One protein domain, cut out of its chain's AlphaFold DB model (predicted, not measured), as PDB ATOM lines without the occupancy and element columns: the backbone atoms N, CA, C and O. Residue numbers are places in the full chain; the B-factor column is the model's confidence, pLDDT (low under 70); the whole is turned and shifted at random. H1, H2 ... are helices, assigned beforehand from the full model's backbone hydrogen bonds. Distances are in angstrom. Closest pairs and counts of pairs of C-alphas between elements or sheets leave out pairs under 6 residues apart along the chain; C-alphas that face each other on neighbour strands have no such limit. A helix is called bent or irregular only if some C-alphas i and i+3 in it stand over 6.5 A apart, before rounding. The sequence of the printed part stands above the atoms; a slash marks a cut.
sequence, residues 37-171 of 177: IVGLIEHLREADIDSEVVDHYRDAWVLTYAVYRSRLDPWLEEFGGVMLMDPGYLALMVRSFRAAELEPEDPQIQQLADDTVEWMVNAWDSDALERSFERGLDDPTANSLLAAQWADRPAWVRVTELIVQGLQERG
ATOM      1  N   ILE A  37     109.261 113.849 130.000       87.25
ATOM      2  CA  ILE A  37     108.345 112.701 129.997       87.25
ATOM      3  C   ILE A  37     106.915 113.188 130.230       87.25
ATOM      4  O   ILE A  37     105.983 112.719 129.579       87.25
ATOM      5  N   VAL A  38     106.739 114.176 131.115       88.75
ATOM      6  CA  VAL A  38     105.441 114.828 131.327       88.75
ATOM      7  C   VAL A  38     104.935 115.452 130.021       88.75
ATOM      8  O   VAL A  38     103.781 115.242 129.662       88.75
ATOM      9  N   GLY A  39     105.801 116.138 129.270       89.06
ATOM     10  CA  GLY A  39     105.478 116.719 127.965       89.06
ATOM     11  C   GLY A  39     105.038 115.679 126.930       89.06
ATOM     12  O   GLY A  39     104.034 115.884 126.251       89.06
ATOM     13  N   LEU A  40     105.724 114.534 126.861       88.50
ATOM     14  CA  LEU A  40     105.322 113.410 126.008       88.50
ATOM     15  C   LEU A  40     103.919 112.889 126.370       88.50
ATOM     16  O   LEU A  40     103.081 112.692 125.492       88.50
ATOM     17  N   ILE A  41     103.645 112.679 127.660       90.12
ATOM     18  CA  ILE A  41     102.341 112.190 128.138       90.12
ATOM     19  C   ILE A  41     101.235 113.217 127.849       90.12
ATOM     20  O   ILE A  41     100.126 112.850 127.459       90.12
ATOM     21  N   GLU A  42     101.519 114.508 128.023       89.25
ATOM     22  CA  GLU A  42     100.589 115.590 127.683       89.25
ATOM     23  C   GLU A  42     100.267 115.608 126.190       89.25
ATOM     24  O   GLU A  42      99.093 115.687 125.832       89.25
ATOM     25  N   HIS A  43     101.270 115.427 125.331       91.44
ATOM     26  CA  HIS A  43     101.053 115.350 123.890       91.44
ATOM     27  C   HIS A  43     100.102 114.206 123.503       91.44
ATOM     28  O   HIS A  43      99.204 114.390 122.684       91.44
ATOM     29  N   LEU A  44     100.246 113.035 124.131       89.69
ATOM     30  CA  LEU A  44      99.355 111.896 123.888       89.69
ATOM     31  C   LEU A  44      97.915 112.170 124.343       89.69
ATOM     32  O   LEU A  44      96.974 111.792 123.648       89.69
ATOM     33  N   ARG A  45      97.733 112.870 125.470       89.19
ATOM     34  CA  ARG A  45      96.408 113.300 125.956       89.19
ATOM     35  C   ARG A  45      95.747 114.298 125.009       89.19
ATOM     36  O   ARG A  45      94.540 114.242 124.805       89.19
ATOM     37  N   GLU A  46      96.524 115.204 124.425       91.12
ATOM     38  CA  GLU A  46      96.029 116.177 123.444       91.12
ATOM     39  C   GLU A  46      95.674 115.532 122.094       91.12
ATOM     40  O   GLU A  46      94.871 116.084 121.341       91.12
ATOM     41  N   ALA A  47      96.222 114.349 121.795       89.81
ATOM     42  CA  ALA A  47      96.011 113.617 120.546       89.81
ATOM     43  C   ALA A  47      94.735 112.744 120.505       89.81
ATOM     44  O   ALA A  47      94.581 111.952 119.564       89.81
ATOM     45  N   ASP A  48      93.834 112.907 121.483       86.56
ATOM     46  CA  ASP A  48      92.562 112.171 121.632       86.56
ATOM     47  C   ASP A  48      92.751 110.646 121.748       86.56
ATOM     48  O   ASP A  48      91.941 109.858 121.267       86.56
ATOM     49  N   ILE A  49      93.869 110.224 122.350       87.75
ATOM     50  CA  ILE A  49      94.097 108.828 122.743       87.75
ATOM     51  C   ILE A  49      93.290 108.536 124.010       87.75
ATOM     52  O   ILE A  49      93.174 109.401 124.883       87.75
ATOM     53  N   ASP A  50      92.767 107.314 124.127       85.19
ATOM     54  CA  ASP A  50      92.025 106.873 125.307       85.19
ATOM     55  C   ASP A  50      92.803 107.173 126.603       85.19
ATOM     56  O   ASP A  50      93.957 106.775 126.794       85.19
ATOM     57  N   SER A  51      92.148 107.901 127.509       83.75
ATOM     58  CA  SER A  51      92.753 108.370 128.753       83.75
ATOM     59  C   SER A  51      93.236 107.245 129.671       83.75
ATOM     60  O   SER A  51      94.235 107.431 130.362       83.75
ATOM     61  N   GLU A  52      92.581 106.080 129.675       82.69
ATOM     62  CA  GLU A  52      93.004 104.928 130.479       82.69
ATOM     63  C   GLU A  52      94.306 104.339 129.936       82.69
ATOM     64  O   GLU A  52      95.189 103.959 130.704       82.69
ATOM     65  N   VAL A  53      94.467 104.340 128.612       81.44
ATOM     66  CA  VAL A  53      95.687 103.879 127.938       81.44
ATOM     67  C   VAL A  53      96.852 104.823 128.219       81.44
ATOM     68  O   VAL A  53      97.961 104.373 128.519       81.44
ATOM     69  N   VAL A  54      96.610 106.134 128.166       86.25
ATOM     70  CA  VAL A  54      97.651 107.123 128.470       86.25
ATOM     71  C   VAL A  54      98.015 107.123 129.957       86.25
ATOM     72  O   VAL A  54      99.189 107.270 130.296       86.25
ATOM     73  N   ASP A  55      97.047 106.918 130.853       84.12
ATOM     74  CA  ASP A  55      97.313 106.772 132.288       84.12
ATOM     75  C   ASP A  55      98.146 105.511 132.574       84.12
ATOM     76  O   ASP A  55      99.116 105.582 133.330       84.12
ATOM     77  N   HIS A  56      97.854 104.392 131.905       81.81
ATOM     78  CA  HIS A  56      98.662 103.172 131.993       81.81
ATOM     79  C   HIS A  56     100.097 103.394 131.501       81.81
ATOM     80  O   HIS A  56     101.059 103.020 132.173       81.81
ATOM     81  N   TYR A  57     100.271 104.089 130.373       84.12
ATOM     82  CA  TYR A  57     101.598 104.460 129.876       84.12
ATOM     83  C   TYR A  57     102.374 105.341 130.857       84.12
ATOM     84  O   TYR A  57     103.577 105.166 131.072       84.12
ATOM     85  N   ARG A  58     101.685 106.302 131.470       86.94
ATOM     86  CA  ARG A  58     102.253 107.165 132.502       86.94
ATOM     87  C   ARG A  58     102.706 106.343 133.706       86.94
ATOM     88  O   ARG A  58     103.804 106.576 134.209       86.94
ATOM     89  N   ASP A  59     101.905 105.383 134.159       83.94
ATOM     90  CA  ASP A  59     102.257 104.516 135.287       83.94
ATOM     91  C   ASP A  59     103.475 103.642 134.958       83.94
ATOM     92  O   ASP A  59     104.364 103.474 135.803       83.94
ATOM     93  N   ALA A  60     103.588 103.191 133.706       79.44
ATOM     94  CA  ALA A  60     104.777 102.512 133.209       79.44
ATOM     95  C   ALA A  60     106.029 103.388 133.320       79.44
ATOM     96  O   ALA A  60     107.059 102.941 133.834       79.44
ATOM     97  N   TRP A  61     105.940 104.655 132.910       84.19
ATOM     98  CA  TRP A  61     107.033 105.615 133.058       84.19
ATOM     99  C   TRP A  61     107.390 105.889 134.515       84.19
ATOM    100  O   TRP A  61     108.575 105.952 134.837       84.19
ATOM    101  N   VAL A  62     106.403 106.017 135.405       85.31
ATOM    102  CA  VAL A  62     106.644 106.216 136.845       85.31
ATOM    103  C   VAL A  62     107.428 105.045 137.428       85.31
ATOM    104  O   VAL A  62     108.423 105.262 138.122       85.31
ATOM    105  N   LEU A  63     107.017 103.810 137.132       79.50
ATOM    106  CA  LEU A  63     107.700 102.607 137.610       79.50
ATOM    107  C   LEU A  63     109.125 102.517 137.058       79.50
ATOM    108  O   LEU A  63     110.074 102.323 137.818       79.50
ATOM    109  N   THR A  64     109.288 102.720 135.756       76.88
ATOM    110  CA  THR A  64     110.596 102.671 135.100       76.88
ATOM    111  C   THR A  64     111.526 103.749 135.640       76.88
ATOM    112  O   THR A  64     112.666 103.456 135.993       76.88
ATOM    113  N   TYR A  65     111.044 104.981 135.798       81.75
ATOM    114  CA  TYR A  65     111.839 106.065 136.360       81.75
ATOM    115  C   TYR A  65     112.188 105.824 137.832       81.75
ATOM    116  O   TYR A  65     113.314 106.087 138.246       81.75
ATOM    117  N   ALA A  66     111.285 105.242 138.626       83.12
ATOM    118  CA  ALA A  66     111.576 104.883 140.013       83.12
ATOM    119  C   ALA A  66     112.704 103.842 140.136       83.12
ATOM    120  O   ALA A  66     113.533 103.952 141.040       83.12
ATOM    121  N   VAL A  67     112.758 102.858 139.232       77.94
ATOM    122  CA  VAL A  67     113.774 101.789 139.255       77.94
ATOM    123  C   VAL A  67     115.088 102.229 138.600       77.94
ATOM    124  O   VAL A  67     116.165 101.880 139.083       77.94
ATOM    125  N   TYR A  68     115.022 103.023 137.528       75.69
ATOM    126  CA  TYR A  68     116.165 103.327 136.660       75.69
ATOM    127  C   TYR A  68     116.618 104.785 136.688       75.69
ATOM    128  O   TYR A  68     117.439 105.165 135.856       75.69
ATOM    129  N   ARG A  69     116.162 105.587 137.660       82.38
ATOM    130  CA  ARG A  69     116.496 107.016 137.808       82.38
ATOM    131  C   ARG A  69     117.961 107.343 137.511       82.38
ATOM    132  O   ARG A  69     118.234 108.192 136.679       82.38
ATOM    133  N   SER A  70     118.908 106.638 138.135       77.75
ATOM    134  CA  SER A  70     120.345 106.925 137.980       77.75
ATOM    135  C   SER A  70     120.885 106.725 136.559       77.75
ATOM    136  O   SER A  70     121.919 107.299 136.226       77.75
ATOM    137  N   ARG A  71     120.216 105.911 135.737       75.12
ATOM    138  CA  ARG A  71     120.534 105.713 134.313       75.12
ATOM    139  C   ARG A  71     119.721 106.638 133.412       75.12
ATOM    140  O   ARG A  71     120.217 107.071 132.380       75.12
ATOM    141  N   LEU A  72     118.487 106.935 133.814       77.50
ATOM    142  CA  LEU A  72     117.570 107.801 133.083       77.50
ATOM    143  C   LEU A  72     117.969 109.269 133.153       77.50
ATOM    144  O   LEU A  72     117.901 109.933 132.130       77.50
ATOM    145  N   ASP A  73     118.406 109.768 134.309       83.00
ATOM    146  CA  ASP A  73     118.724 111.189 134.477       83.00
ATOM    147  C   ASP A  73     119.800 111.667 133.477       83.00
ATOM    148  O   ASP A  73     119.506 112.590 132.716       83.00
ATOM    149  N   PRO A  74     120.979 111.015 133.348       79.12
ATOM    150  CA  PRO A  74     121.991 111.444 132.377       79.12
ATOM    151  C   PRO A  74     121.502 111.349 130.927       79.12
ATOM    152  O   PRO A  74     121.768 112.229 130.113       79.12
ATOM    153  N   TRP A  75     120.752 110.293 130.603       79.12
ATOM    154  CA  TRP A  75     120.215 110.095 129.259       79.12
ATOM    155  C   TRP A  75     119.156 111.146 128.895       79.12
ATOM    156  O   TRP A  75     119.142 111.665 127.778       79.12
ATOM    157  N   LEU A  76     118.269 111.493 129.832       81.06
ATOM    158  CA  LEU A  76     117.233 112.503 129.628       81.06
ATOM    159  C   LEU A  76     117.831 113.905 129.468       81.06
ATOM    160  O   LEU A  76     117.331 114.677 128.649       81.06
ATOM    161  N   GLU A  77     118.892 114.211 130.218       81.06
ATOM    162  CA  GLU A  77     119.645 115.462 130.105       81.06
ATOM    163  C   GLU A  77     120.357 115.590 128.752       81.06
ATOM    164  O   GLU A  77     120.329 116.660 128.145       81.06
ATOM    165  N   GLU A  78     120.977 114.513 128.266       74.38
ATOM    166  CA  GLU A  78     121.787 114.544 127.043       74.38
ATOM    167  C   GLU A  78     120.948 114.377 125.763       74.38
ATOM    168  O   GLU A  78     121.219 115.028 124.753       74.38
ATOM    169  N   PHE A  79     119.899 113.547 125.801       72.69
ATOM    170  CA  PHE A  79     119.143 113.134 124.610       72.69
ATOM    171  C   PHE A  79     117.631 113.250 124.745       72.69
ATOM    172  O   PHE A  79     116.958 113.533 123.750       72.69
ATOM    173  N   GLY A  80     117.086 113.051 125.947       71.62
ATOM    174  CA  GLY A  80     115.642 112.954 126.162       71.62
ATOM    175  C   GLY A  80     114.866 114.127 125.570       71.62
ATOM    176  O   GLY A  80     113.886 113.911 124.864       71.62
ATOM    177  N   GLY A  81     115.329 115.361 125.792       71.31
ATOM    178  CA  GLY A  81     114.673 116.570 125.279       71.31
ATOM    179  C   GLY A  81     114.648 116.685 123.753       71.31
ATOM    180  O   GLY A  81     113.669 117.171 123.197       71.31
ATOM    181  N   VAL A  82     115.699 116.224 123.071       73.38
ATOM    182  CA  VAL A  82     115.780 116.254 121.602       73.38
ATOM    183  C   VAL A  82     114.944 115.130 121.000       73.38
ATOM    184  O   VAL A  82     114.264 115.340 120.006       73.38
ATOM    185  N   MET A  83     114.980 113.948 121.612       76.38
ATOM    186  CA  MET A  83     114.358 112.752 121.059       76.38
ATOM    187  C   MET A  83     112.863 112.667 121.377       76.38
ATOM    188  O   MET A  83     112.048 112.528 120.472       76.38
ATOM    189  N   LEU A  84     112.484 112.764 122.656       80.94
ATOM    190  CA  LEU A  84     111.102 112.526 123.098       80.94
ATOM    191  C   LEU A  84     110.141 113.641 122.680       80.94
ATOM    192  O   LEU A  84     108.933 113.421 122.654       80.94
ATOM    193  N   MET A  85     110.674 114.817 122.348       84.81
ATOM    194  CA  MET A  85     109.902 115.955 121.848       84.81
ATOM    195  C   MET A  85     110.120 116.206 120.351       84.81
ATOM    196  O   MET A  85     109.634 117.215 119.832       84.81
ATOM    197  N   ASP A  86     110.827 115.316 119.642       85.19
ATOM    198  CA  ASP A  86     110.929 115.401 118.186       85.19
ATOM    199  C   ASP A  86     109.531 115.225 117.557       85.19
ATOM    200  O   ASP A  86     108.820 114.271 117.894       85.19
ATOM    201  N   PRO A  87     109.103 116.101 116.630       87.31
ATOM    202  CA  PRO A  87     107.783 115.996 116.015       87.31
ATOM    203  C   PRO A  87     107.535 114.669 115.288       87.31
ATOM    204  O   PRO A  87     106.402 114.188 115.269       87.31
ATOM    205  N   GLY A  88     108.570 114.077 114.687       85.44
ATOM    206  CA  GLY A  88     108.489 112.769 114.045       85.44
ATOM    207  C   GLY A  88     108.298 111.652 115.067       85.44
ATOM    208  O   GLY A  88     107.404 110.825 114.894       85.44
ATOM    209  N   TYR A  89     109.047 111.687 116.171       84.12
ATOM    210  CA  TYR A  89     108.868 110.749 117.284       84.12
ATOM    211  C   TYR A  89     107.460 110.833 117.884       84.12
ATOM    212  O   TYR A  89     106.778 109.819 118.027       84.12
ATOM    213  N   LEU A  90     106.984 112.046 118.181       88.06
ATOM    214  CA  LEU A  90     105.647 112.278 118.731       88.06
ATOM    215  C   LEU A  90     104.544 111.763 117.794       88.06
ATOM    216  O   LEU A  90     103.609 111.093 118.239       88.06
ATOM    217  N   ALA A  91     104.676 112.009 116.486       89.56
ATOM    218  CA  ALA A  91     103.738 111.502 115.490       89.56
ATOM    219  C   ALA A  91     103.725 109.966 115.429       89.56
ATOM    220  O   ALA A  91     102.650 109.370 115.319       89.56
ATOM    221  N   LEU A  92     104.891 109.318 115.525       86.69
ATOM    222  CA  LEU A  92     104.989 107.860 115.589       86.69
ATOM    223  C   LEU A  92     104.357 107.309 116.866       86.69
ATOM    224  O   LEU A  92     103.559 106.385 116.775       86.69
ATOM    225  N   MET A  93     104.611 107.919 118.027       86.12
ATOM    226  CA  MET A  93     104.000 107.503 119.292       86.12
ATOM    227  C   MET A  93     102.470 107.533 119.220       86.12
ATOM    228  O   MET A  93     101.821 106.544 119.556       86.12
ATOM    229  N   VAL A  94     101.878 108.617 118.710       90.88
ATOM    230  CA  VAL A  94     100.420 108.714 118.516       90.88
ATOM    231  C   VAL A  94      99.905 107.615 117.583       90.88
ATOM    232  O   VAL A  94      98.875 106.998 117.863       90.88
ATOM    233  N   ARG A  95     100.609 107.339 116.478       90.19
ATOM    234  CA  ARG A  95     100.235 106.255 115.557       90.19
ATOM    235  C   ARG A  95     100.331 104.882 116.219       90.19
ATOM    236  O   ARG A  95      99.429 104.079 116.008       90.19
ATOM    237  N   SER A  96     101.351 104.633 117.038       84.94
ATOM    238  CA  SER A  96     101.505 103.387 117.795       84.94
ATOM    239  C   SER A  96     100.374 103.173 118.784       84.94
ATOM    240  O   SER A  96      99.816 102.081 118.829       84.94
ATOM    241  N   PHE A  97      99.961 104.213 119.514       86.50
ATOM    242  CA  PHE A  97      98.825 104.106 120.431       86.50
ATOM    243  C   PHE A  97      97.518 103.786 119.707       86.50
ATOM    244  O   PHE A  97      96.757 102.948 120.175       86.50
ATOM    245  N   ARG A  98      97.288 104.381 118.534       88.12
ATOM    246  CA  ARG A  98      96.112 104.065 117.709       88.12
ATOM    247  C   ARG A  98      96.179 102.659 117.120       88.12
ATOM    248  O   ARG A  98      95.174 101.963 117.084       88.12
ATOM    249  N   ALA A  99      97.360 102.227 116.684       84.38
ATOM    250  CA  ALA A  99      97.564 100.878 116.168       84.38
ATOM    251  C   ALA A  99      97.401  99.806 117.258       84.38
ATOM    252  O   ALA A  99      96.987  98.696 116.953       84.38
ATOM    253  N   ALA A 100      97.672 100.137 118.525       79.00
ATOM    254  CA  ALA A 100      97.519  99.233 119.667       79.00
ATOM    255  C   ALA A 100      96.079  98.746 119.896       79.00
ATOM    256  O   ALA A 100      95.879  97.753 120.596       79.00
ATOM    257  N   GLU A 101      95.094  99.466 119.357       82.00
ATOM    258  CA  GLU A 101      93.668  99.133 119.427       82.00
ATOM    259  C   GLU A 101      93.204  98.258 118.251       82.00
ATOM    260  O   GLU A 101      92.062  97.801 118.236       82.00
ATOM    261  N   LEU A 102      94.074  98.028 117.261       85.50
ATOM    262  CA  LEU A 102      93.794  97.180 116.108       85.50
ATOM    263  C   LEU A 102      94.049  95.702 116.423       85.50
ATOM    264  O   LEU A 102      94.675  95.343 117.422       85.50
ATOM    265  N   GLU A 103      93.595  94.835 115.520       87.06
ATOM    266  CA  GLU A 103      93.975  93.424 115.545       87.06
ATOM    267  C   GLU A 103      95.453  93.261 115.142       87.06
ATOM    268  O   GLU A 103      95.912  93.970 114.244       87.06
ATOM    269  N   PRO A 104      96.210  92.320 115.736       83.38
ATOM    270  CA  PRO A 104      97.645  92.148 115.477       83.38
ATOM    271  C   PRO A 104      98.015  91.879 114.011       83.38
ATOM    272  O   PRO A 104      99.131  92.176 113.585       83.38
ATOM    273  N   GLU A 105      97.102  91.299 113.234       86.88
ATOM    274  CA  GLU A 105      97.286  91.008 111.810       86.88
ATOM    275  C   GLU A 105      96.890  92.173 110.888       86.88
ATOM    276  O   GLU A 105      96.960  92.028 109.663       86.88
ATOM    277  N   ASP A 106      96.469  93.317 111.434       90.75
ATOM    278  CA  ASP A 106      96.078  94.472 110.630       90.75
ATOM    279  C   ASP A 106      97.274  94.987 109.796       90.75
ATOM    280  O   ASP A 106      98.352  95.248 110.341       90.75
ATOM    281  N   PRO A 107      97.122  95.178 108.470       87.88
ATOM    282  CA  PRO A 107      98.189  95.701 107.616       87.88
ATOM    283  C   PRO A 107      98.779  97.043 108.077       87.88
ATOM    284  O   PRO A 107      99.934  97.342 107.765       87.88
ATOM    285  N   GLN A 108      98.018  97.853 108.820       88.56
ATOM    286  CA  GLN A 108      98.486  99.125 109.372       88.56
ATOM    287  C   GLN A 108      99.611  98.949 110.398       88.56
ATOM    288  O   GLN A 108     100.453  99.837 110.520       88.56
ATOM    289  N   ILE A 109      99.670  97.807 111.091       89.12
ATOM    290  CA  ILE A 109     100.747  97.484 112.039       89.12
ATOM    291  C   ILE A 109     102.075  97.303 111.303       89.12
ATOM    292  O   ILE A 109     103.089  97.857 111.726       89.12
ATOM    293  N   GLN A 110     102.067  96.599 110.165       88.19
ATOM    294  CA  GLN A 110     103.265  96.446 109.336       88.19
ATOM    295  C   GLN A 110     103.730  97.794 108.786       88.19
ATOM    296  O   GLN A 110     104.903  98.131 108.899       88.19
ATOM    297  N   GLN A 111     102.805  98.594 108.252       89.06
ATOM    298  CA  GLN A 111     103.146  99.908 107.712       89.06
ATOM    299  C   GLN A 111     103.713 100.847 108.787       89.06
ATOM    300  O   GLN A 111     104.660 101.585 108.530       89.06
ATOM    301  N   LEU A 112     103.154 100.822 109.998       90.38
ATOM    302  CA  LEU A 112     103.682 101.590 111.120       90.38
ATOM    303  C   LEU A 112     105.108 101.161 111.478       90.38
ATOM    304  O   LEU A 112     105.953 102.023 111.719       90.38
ATOM    305  N   ALA A 113     105.377  99.857 111.520       87.56
ATOM    306  CA  ALA A 113     106.712  99.355 111.803       87.56
ATOM    307  C   ALA A 113     107.721  99.794 110.732       87.56
ATOM    308  O   ALA A 113     108.773 100.325 111.078       87.56
ATOM    309  N   ASP A 114     107.370  99.660 109.451       88.56
ATOM    310  CA  ASP A 114     108.228 100.061 108.330       88.56
ATOM    311  C   ASP A 114     108.549 101.565 108.372       88.56
ATOM    312  O   ASP A 114     109.716 101.955 108.277       88.56
ATOM    313  N   ASP A 115     107.533 102.407 108.596       89.06
ATOM    314  CA  ASP A 115     107.692 103.860 108.725       89.06
ATOM    315  C   ASP A 115     108.552 104.232 109.943       89.06
ATOM    316  O   ASP A 115     109.350 105.169 109.888       89.06
ATOM    317  N   THR A 116     108.399 103.499 111.050       85.69
ATOM    318  CA  THR A 116     109.188 103.712 112.269       85.69
ATOM    319  C   THR A 116     110.650 103.364 112.023       85.69
ATOM    320  O   THR A 116     111.529 104.152 112.361       85.69
ATOM    321  N   VAL A 117     110.923 102.229 111.376       84.75
ATOM    322  CA  VAL A 117     112.278 101.810 110.990       84.75
ATOM    323  C   VAL A 117     112.903 102.826 110.039       84.75
ATOM    324  O   VAL A 117     114.059 103.206 110.213       84.75
ATOM    325  N   GLU A 118     112.158 103.297 109.039       86.25
ATOM    326  CA  GLU A 118     112.648 104.315 108.112       86.25
ATOM    327  C   GLU A 118     112.951 105.639 108.821       86.25
ATOM    328  O   GLU A 118     114.014 106.220 108.595       86.25
ATOM    329  N   TRP A 119     112.064 106.094 109.705       83.50
ATOM    330  CA  TRP A 119     112.301 107.291 110.501       83.50
ATOM    331  C   TRP A 119     113.519 107.127 111.413       83.50
ATOM    332  O   TRP A 119     114.378 107.998 111.397       83.50
ATOM    333  N   MET A 120     113.664 106.005 112.126       77.81
ATOM    334  CA  MET A 120     114.833 105.746 112.976       77.81
ATOM    335  C   MET A 120     116.132 105.755 112.162       77.81
ATOM    336  O   MET A 120     117.105 106.362 112.583       77.81
ATOM    337  N   VAL A 121     116.154 105.148 110.973       78.81
ATOM    338  CA  VAL A 121     117.351 105.119 110.110       78.81
ATOM    339  C   VAL A 121     117.707 106.501 109.550       78.81
ATOM    340  O   VAL A 121     118.884 106.810 109.380       78.81
ATOM    341  N   ASN A 122     116.708 107.324 109.222       78.62
ATOM    342  CA  ASN A 122     116.924 108.612 108.556       78.62
ATOM    343  C   ASN A 122     117.093 109.782 109.534       78.62
ATOM    344  O   ASN A 122     117.819 110.732 109.241       78.62
ATOM    345  N   ALA A 123     116.378 109.750 110.657       67.38
ATOM    346  CA  ALA A 123     116.397 110.798 111.668       67.38
ATOM    347  C   ALA A 123     117.532 110.590 112.675       67.38
ATOM    348  O   ALA A 123     118.036 111.572 113.224       67.38
ATOM    349  N   TRP A 124     117.943 109.341 112.922       67.50
ATOM    350  CA  TRP A 124     118.996 109.026 113.879       67.50
ATOM    351  C   TRP A 124     120.233 108.513 113.143       67.50
ATOM    352  O   TRP A 124     120.231 107.432 112.562       67.50
ATOM    353  N   ASP A 125     121.321 109.287 113.199       62.28
ATOM    354  CA  ASP A 125     122.651 108.738 112.913       62.28
ATOM    355  C   ASP A 125     122.915 107.551 113.865       62.28
ATOM    356  O   ASP A 125     122.320 107.475 114.947       62.28
ATOM    357  N   SER A 126     123.797 106.626 113.485       58.34
ATOM    358  CA  SER A 126     124.064 105.373 114.214       58.34
ATOM    359  C   SER A 126     124.276 105.600 115.717       58.34
ATOM    360  O   SER A 126     123.754 104.848 116.540       58.34
ATOM    361  N   ASP A 127     124.957 106.689 116.072       57.44
ATOM    362  CA  ASP A 127     125.213 107.100 117.450       57.44
ATOM    363  C   ASP A 127     123.938 107.440 118.251       57.44
ATOM    364  O   ASP A 127     123.869 107.189 119.452       57.44
ATOM    365  N   ALA A 128     122.920 108.045 117.637       59.94
ATOM    366  CA  ALA A 128     121.669 108.386 118.323       59.94
ATOM    367  C   ALA A 128     120.811 107.138 118.589       59.94
ATOM    368  O   ALA A 128     120.184 107.032 119.641       59.94
ATOM    369  N   LEU A 129     120.853 106.157 117.685       60.88
ATOM    370  CA  LEU A 129     120.193 104.867 117.871       60.88
ATOM    371  C   LEU A 129     120.935 103.973 118.882       60.88
ATOM    372  O   LEU A 129     120.306 103.247 119.654       60.88
ATOM    373  N   GLU A 130     122.268 104.022 118.913       58.19
ATOM    374  CA  GLU A 130     123.093 103.375 119.946       58.19
ATOM    375  C   GLU A 130     122.815 103.950 121.336       58.19
ATOM    376  O   GLU A 130     122.681 103.201 122.300       58.19
ATOM    377  N   ARG A 131     122.609 105.265 121.418       59.19
ATOM    378  CA  ARG A 131     122.263 105.972 122.655       59.19
ATOM    379  C   ARG A 131     120.764 105.997 122.948       59.19
ATOM    380  O   ARG A 131     120.357 106.731 123.840       59.19
ATOM    381  N   SER A 132     119.928 105.243 122.234       61.22
ATOM    382  CA  SER A 132     118.495 105.171 122.541       61.22
ATOM    383  C   SER A 132     118.256 104.569 123.931       61.22
ATOM    384  O   SER A 132     119.004 103.702 124.384       61.22
ATOM    385  N   PHE A 133     117.202 105.016 124.620       56.62
ATOM    386  CA  PHE A 133     116.873 104.550 125.973       56.62
ATOM    387  C   PHE A 133     116.713 103.022 126.061       56.62
ATOM    388  O   PHE A 133     117.190 102.407 127.013       56.62
ATOM    389  N   GLU A 134     116.105 102.408 125.041       54.84
ATOM    390  CA  GLU A 134     115.898 100.956 124.960       54.84
ATOM    391  C   GLU A 134     117.212 100.167 124.871       54.84
ATOM    392  O   GLU A 134     117.290  99.056 125.394       54.84
ATOM    393  N   ARG A 135     118.263 100.743 124.266       56.12
ATOM    394  CA  ARG A 135     119.621 100.176 124.300       56.12
ATOM    395  C   ARG A 135     120.396 100.553 125.559       56.12
ATOM    396  O   ARG A 135     121.145  99.733 126.065       56.12
ATOM    397  N   GLY A 136     120.218 101.765 126.085       51.75
ATOM    398  CA  GLY A 136     120.909 102.228 127.296       51.75
ATOM    399  C   GLY A 136     120.533 101.442 128.560       51.75
ATOM    400  O   GLY A 136     121.295 101.408 129.532       51.75
ATOM    401  N   LEU A 137     119.374 100.778 128.556       55.53
ATOM    402  CA  LEU A 137     119.005  99.781 129.551       55.53
ATOM    403  C   LEU A 137     119.592  98.403 129.188       55.53
ATOM    404  O   LEU A 137     118.866  97.491 128.797       55.53
ATOM    405  N   ASP A 138     120.887  98.203 129.446       58.19
ATOM    406  CA  ASP A 138     121.549  96.879 129.471       58.19
ATOM    407  C   ASP A 138     121.043  95.971 130.628       58.19
ATOM    408  O   ASP A 138     121.753  95.108 131.145       58.19
ATOM    409  N   ASP A 139     119.809  96.174 131.099       62.69
ATOM    410  CA  ASP A 139     119.167  95.377 132.138       62.69
ATOM    411  C   ASP A 139     117.955  94.634 131.546       62.69
ATOM    412  O   ASP A 139     116.879  95.214 131.367       62.69
ATOM    413  N   PRO A 140     118.086  93.321 131.282       63.88
ATOM    414  CA  PRO A 140     116.987  92.478 130.810       63.88
ATOM    415  C   PRO A 140     115.747  92.511 131.716       63.88
ATOM    416  O   PRO A 140     114.628  92.281 131.253       63.88
ATOM    417  N   THR A 141     115.916  92.814 133.005       63.88
ATOM    418  CA  THR A 141     114.817  92.960 133.969       63.88
ATOM    419  C   THR A 141     114.035  94.246 133.711       63.88
ATOM    420  O   THR A 141     112.809  94.228 133.762       63.88
ATOM    421  N   ALA A 142     114.723  95.331 133.347       62.28
ATOM    422  CA  ALA A 142     114.107  96.600 132.956       62.28
ATOM    423  C   ALA A 142     113.237  96.413 131.721       62.28
ATOM    424  O   ALA A 142     112.055  96.752 131.709       62.28
ATOM    425  N   ASN A 143     113.840  95.803 130.702       63.47
ATOM    426  CA  ASN A 143     113.220  95.620 129.402       63.47
ATOM    427  C   ASN A 143     112.044  94.646 129.495       63.47
ATOM    428  O   ASN A 143     111.013  94.869 128.871       63.47
ATOM    429  N   SER A 144     112.147  93.605 130.328       66.12
ATOM    430  CA  SER A 144     111.019  92.702 130.578       66.12
ATOM    431  C   SER A 144     109.898  93.351 131.387       66.12
ATOM    432  O   SER A 144     108.738  93.098 131.083       66.12
ATOM    433  N   LEU A 145     110.203  94.217 132.363       66.00
ATOM    434  CA  LEU A 145     109.184  94.967 133.101       66.00
ATOM    435  C   LEU A 145     108.446  95.950 132.187       66.00
ATOM    436  O   LEU A 145     107.221  96.012 132.228       66.00
ATOM    437  N   LEU A 146     109.178  96.682 131.344       64.94
ATOM    438  CA  LEU A 146     108.619  97.582 130.334       64.94
ATOM    439  C   LEU A 146     107.754  96.827 129.318       64.94
ATOM    440  O   LEU A 146     106.633  97.244 129.046       64.94
ATOM    441  N   ALA A 147     108.231  95.691 128.805       65.69
ATOM    442  CA  ALA A 147     107.475  94.865 127.865       65.69
ATOM    443  C   ALA A 147     106.225  94.240 128.507       65.69
ATOM    444  O   ALA A 147     105.168  94.192 127.884       65.69
ATOM    445  N   ALA A 148     106.318  93.798 129.766       68.88
ATOM    446  CA  ALA A 148     105.198  93.211 130.497       68.88
ATOM    447  C   ALA A 148     104.040  94.199 130.703       68.88
ATOM    448  O   ALA A 148     102.897  93.763 130.827       68.88
ATOM    449  N   GLN A 149     104.314  95.509 130.694       67.38
ATOM    450  CA  GLN A 149     103.276  96.540 130.786       67.38
ATOM    451  C   GLN A 149     102.349  96.525 129.573       67.38
ATOM    452  O   GLN A 149     101.207  96.935 129.688       67.38
ATOM    453  N   TRP A 150     102.807  96.028 128.427       69.12
ATOM    454  CA  TRP A 150     102.033  96.015 127.186       69.12
ATOM    455  C   TRP A 150     101.537  94.624 126.804       69.12
ATOM    456  O   TRP A 150     101.028  94.427 125.704       69.12
ATOM    457  N   ALA A 151     101.692  93.637 127.689       69.69
ATOM    458  CA  ALA A 151     101.377  92.241 127.394       69.69
ATOM    459  C   ALA A 151      99.882  91.993 127.117       69.69
ATOM    460  O   ALA A 151      99.533  91.007 126.471       69.69
ATOM    461  N   ASP A 152      99.001  92.875 127.585       73.31
ATOM    462  CA  ASP A 152      97.562  92.866 127.309       73.31
ATOM    463  C   ASP A 152      97.185  93.599 126.005       73.31
ATOM    464  O   ASP A 152      96.014  93.610 125.624       73.31
ATOM    465  N   ARG A 153      98.163  94.178 125.292       75.75
ATOM    466  CA  ARG A 153      98.002  94.908 124.024       75.75
ATOM    467  C   ARG A 153      98.765  94.201 122.897       75.75
ATOM    468  O   ARG A 153      99.888  94.585 122.564       75.75
ATOM    469  N   PRO A 154      98.179  93.169 122.267       79.88
ATOM    470  CA  PRO A 154      98.906  92.312 121.330       79.88
ATOM    471  C   PRO A 154      99.366  93.051 120.064       79.88
ATOM    472  O   PRO A 154     100.436  92.747 119.542       79.88
ATOM    473  N   ALA A 155      98.630  94.068 119.605       81.38
ATOM    474  CA  ALA A 155      99.058  94.903 118.484       81.38
ATOM    475  C   ALA A 155     100.286  95.767 118.812       81.38
ATOM    476  O   ALA A 155     101.170  95.915 117.972       81.38
ATOM    477  N   TRP A 156     100.398  96.276 120.045       78.94
ATOM    478  CA  TRP A 156     101.586  97.016 120.485       78.94
ATOM    479  C   TRP A 156     102.823  96.116 120.495       78.94
ATOM    480  O   TRP A 156     103.850  96.466 119.915       78.94
ATOM    481  N   VAL A 157     102.695  94.916 121.075       79.81
ATOM    482  CA  VAL A 157     103.759  93.900 121.057       79.81
ATOM    483  C   VAL A 157     104.173  93.590 119.619       79.81
ATOM    484  O   VAL A 157     105.363  93.574 119.307       79.81
ATOM    485  N   ARG A 158     103.196  93.416 118.722       83.31
ATOM    486  CA  ARG A 158     103.454  93.103 117.317       83.31
ATOM    487  C   ARG A 158     104.202  94.214 116.580       83.31
ATOM    488  O   ARG A 158     105.128  93.914 115.830       83.31
ATOM    489  N   VAL A 159     103.833  95.478 116.796       82.94
ATOM    490  CA  VAL A 159     104.549  96.638 116.232       82.94
ATOM    491  C   VAL A 159     106.001  96.644 116.708       82.94
ATOM    492  O   VAL A 159     106.908  96.762 115.885       82.94
ATOM    493  N   THR A 160     106.245  96.464 118.010       78.19
ATOM    494  CA  THR A 160     107.607  96.427 118.564       78.19
ATOM    495  C   THR A 160     108.441  95.301 117.949       78.19
ATOM    496  O   THR A 160     109.577  95.538 117.544       78.19
ATOM    497  N   GLU A 161     107.888  94.093 117.809       82.25
ATOM    498  CA  GLU A 161     108.579  92.968 117.160       82.25
ATOM    499  C   GLU A 161     108.975  93.272 115.710       82.25
ATOM    500  O   GLU A 161     110.095  92.968 115.294       82.25
ATOM    501  N   LEU A 162     108.072  93.881 114.939       85.25
ATOM    502  CA  LEU A 162     108.316  94.226 113.540       85.25
ATOM    503  C   LEU A 162     109.358  95.337 113.386       85.25
ATOM    504  O   LEU A 162     110.185  95.265 112.479       85.25
ATOM    505  N   ILE A 163     109.370  96.324 114.287       81.50
ATOM    506  CA  ILE A 163     110.414  97.361 114.318       81.50
ATOM    507  C   ILE A 163     111.779  96.716 114.562       81.50
ATOM    508  O   ILE A 163     112.729  96.975 113.823       81.50
ATOM    509  N   VAL A 164     111.871  95.835 115.562       79.31
ATOM    510  CA  VAL A 164     113.104  95.100 115.874       79.31
ATOM    511  C   VAL A 164     113.583  94.301 114.661       79.31
ATOM    512  O   VAL A 164     114.758  94.375 114.301       79.31
ATOM    513  N   GLN A 165     112.679  93.573 114.003       81.75
ATOM    514  CA  GLN A 165     113.000  92.808 112.801       81.75
ATOM    515  C   GLN A 165     113.495  93.716 111.663       81.75
ATOM    516  O   GLN A 165     114.531  93.437 111.061       81.75
ATOM    517  N   GLY A 166     112.805  94.825 111.388       82.25
ATOM    518  CA  GLY A 166     113.182  95.745 110.314       82.25
ATOM    519  C   GLY A 166     114.533  96.428 110.549       82.25
ATOM    520  O   GLY A 166     115.309  96.607 109.607       82.25
ATOM    521  N   LEU A 167     114.874  96.747 111.802       77.00
ATOM    522  CA  LEU A 167     116.206  97.251 112.160       77.00
ATOM    523  C   LEU A 167     117.297  96.192 111.929       77.00
ATOM    524  O   LEU A 167     118.347  96.506 111.362       77.00
ATOM    525  N   GLN A 168     117.037  94.932 112.294       77.62
ATOM    526  CA  GLN A 168     117.963  93.819 112.049       77.62
ATOM    527  C   GLN A 168     118.205  93.590 110.551       77.62
ATOM    528  O   GLN A 168     119.349  93.426 110.129       77.62
ATOM    529  N   GLU A 169     117.155  93.634 109.729       82.56
ATOM    530  CA  GLU A 169     117.256  93.494 108.269       82.56
ATOM    531  C   GLU A 169     118.084  94.618 107.622       82.56
ATOM    532  O   GLU A 169     118.756  94.399 106.612       82.56
ATOM    533  N   ARG A 170     118.099  95.810 108.229       76.38
ATOM    534  CA  ARG A 170     118.930  96.957 107.819       76.38
ATOM    535  C   ARG A 170     120.389  96.846 108.291       76.38
ATOM    536  O   ARG A 170     121.162  97.775 108.073       76.38
ATOM    537  N   GLY A 171     120.777  95.733 108.920       69.19
ATOM    538  CA  GLY A 171     122.125  95.514 109.453       69.19
ATOM    539  C   GLY A 171     122.411  96.300 110.732       69.19
ATOM    540  O   GLY A 171     123.565  96.396 111.147       69.19
TER     541      GLY A 171
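AT A GLANCE: This is residues 37 to 171 of the 177 residues of an uncharacterized protein of Rhodococcus sp. 14-2483-1-2 (UniProt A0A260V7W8). H3, H4 and H8 form a three-helix cluster, and the helical hairpin of H1 and H2a packs on it through H1 and H3. H2b, bent off H2a, lies with the short H5 and H6 at one end, and H7 follows along the remaining side. The printed part has 135 residues and eight named helices, H1 to H8, and no named strand: all helix, packed part aligned, part crossed. It is compact and rounded, 39 by 37 by 29 A, with a radius of gyration of the C-alphas of 14.4 A.

HOW THE PARTS SIT: Start with H1, residues 37 to 46, and H2, residues 51 to 83, assigned as one helix by its hydrogen bonds but bent, C-alphas 67 and 70 being 8.4 A apart; its arms are H2a, 51 to 67, and H2b, 70 to 83. H1 and H2a, a hairpin, touch at C-alphas 41 and 58, 6.7 A, a shallow tilt of 5 degrees. H3, residues 87 to 99, touches H1 with residues 90 to 94 alone, closest at Leu 44 and Val 94, C-alphas 6.3 A apart. H4, residues 107 to 123, forms a hairpin with H3 at a shallow tilt of 17 degrees, C-alphas 99 and 109 being closest at 6.2 A. H8, residues 154 to 169, touches H4, closest C-alphas 113 and 163, 4.9 A, at a steep tilt of 45 degrees. H6, residues 133 to 136, only just touches H2b, with 3 pairs of C-alphas within 8 A, closest Trp 75 and Phe 133, 7.3 A. Every O i to N i+4 pair is within hydrogen-bond range in H1, H2a, H3, H4, H8, H5, residues 126 to 130, and H7, residues 140 to 148; H2b has 6 of 10, and H6 is too short for one.

IN THESE COORDINATES: Find C-alpha 37 at (108.345, 112.701, 129.997), where H1 begins. H2a measures 24.4 A; H2b, irregular with C-alphas 78 and 81 at 7.6 A, 18.9 A; H3 18.2 A; H4 24.0 A. H8 runs 22.6 A to C-alpha 169 at (117.256, 93.494, 108.269).

THE WHOLE: The C-alphas of Ser 70 and Pro 107, the two farthest apart, are 39.2 A apart. The printed part has no cut and no long link; look for pLDDT under 70 at residues 123 to 151 and residue 171.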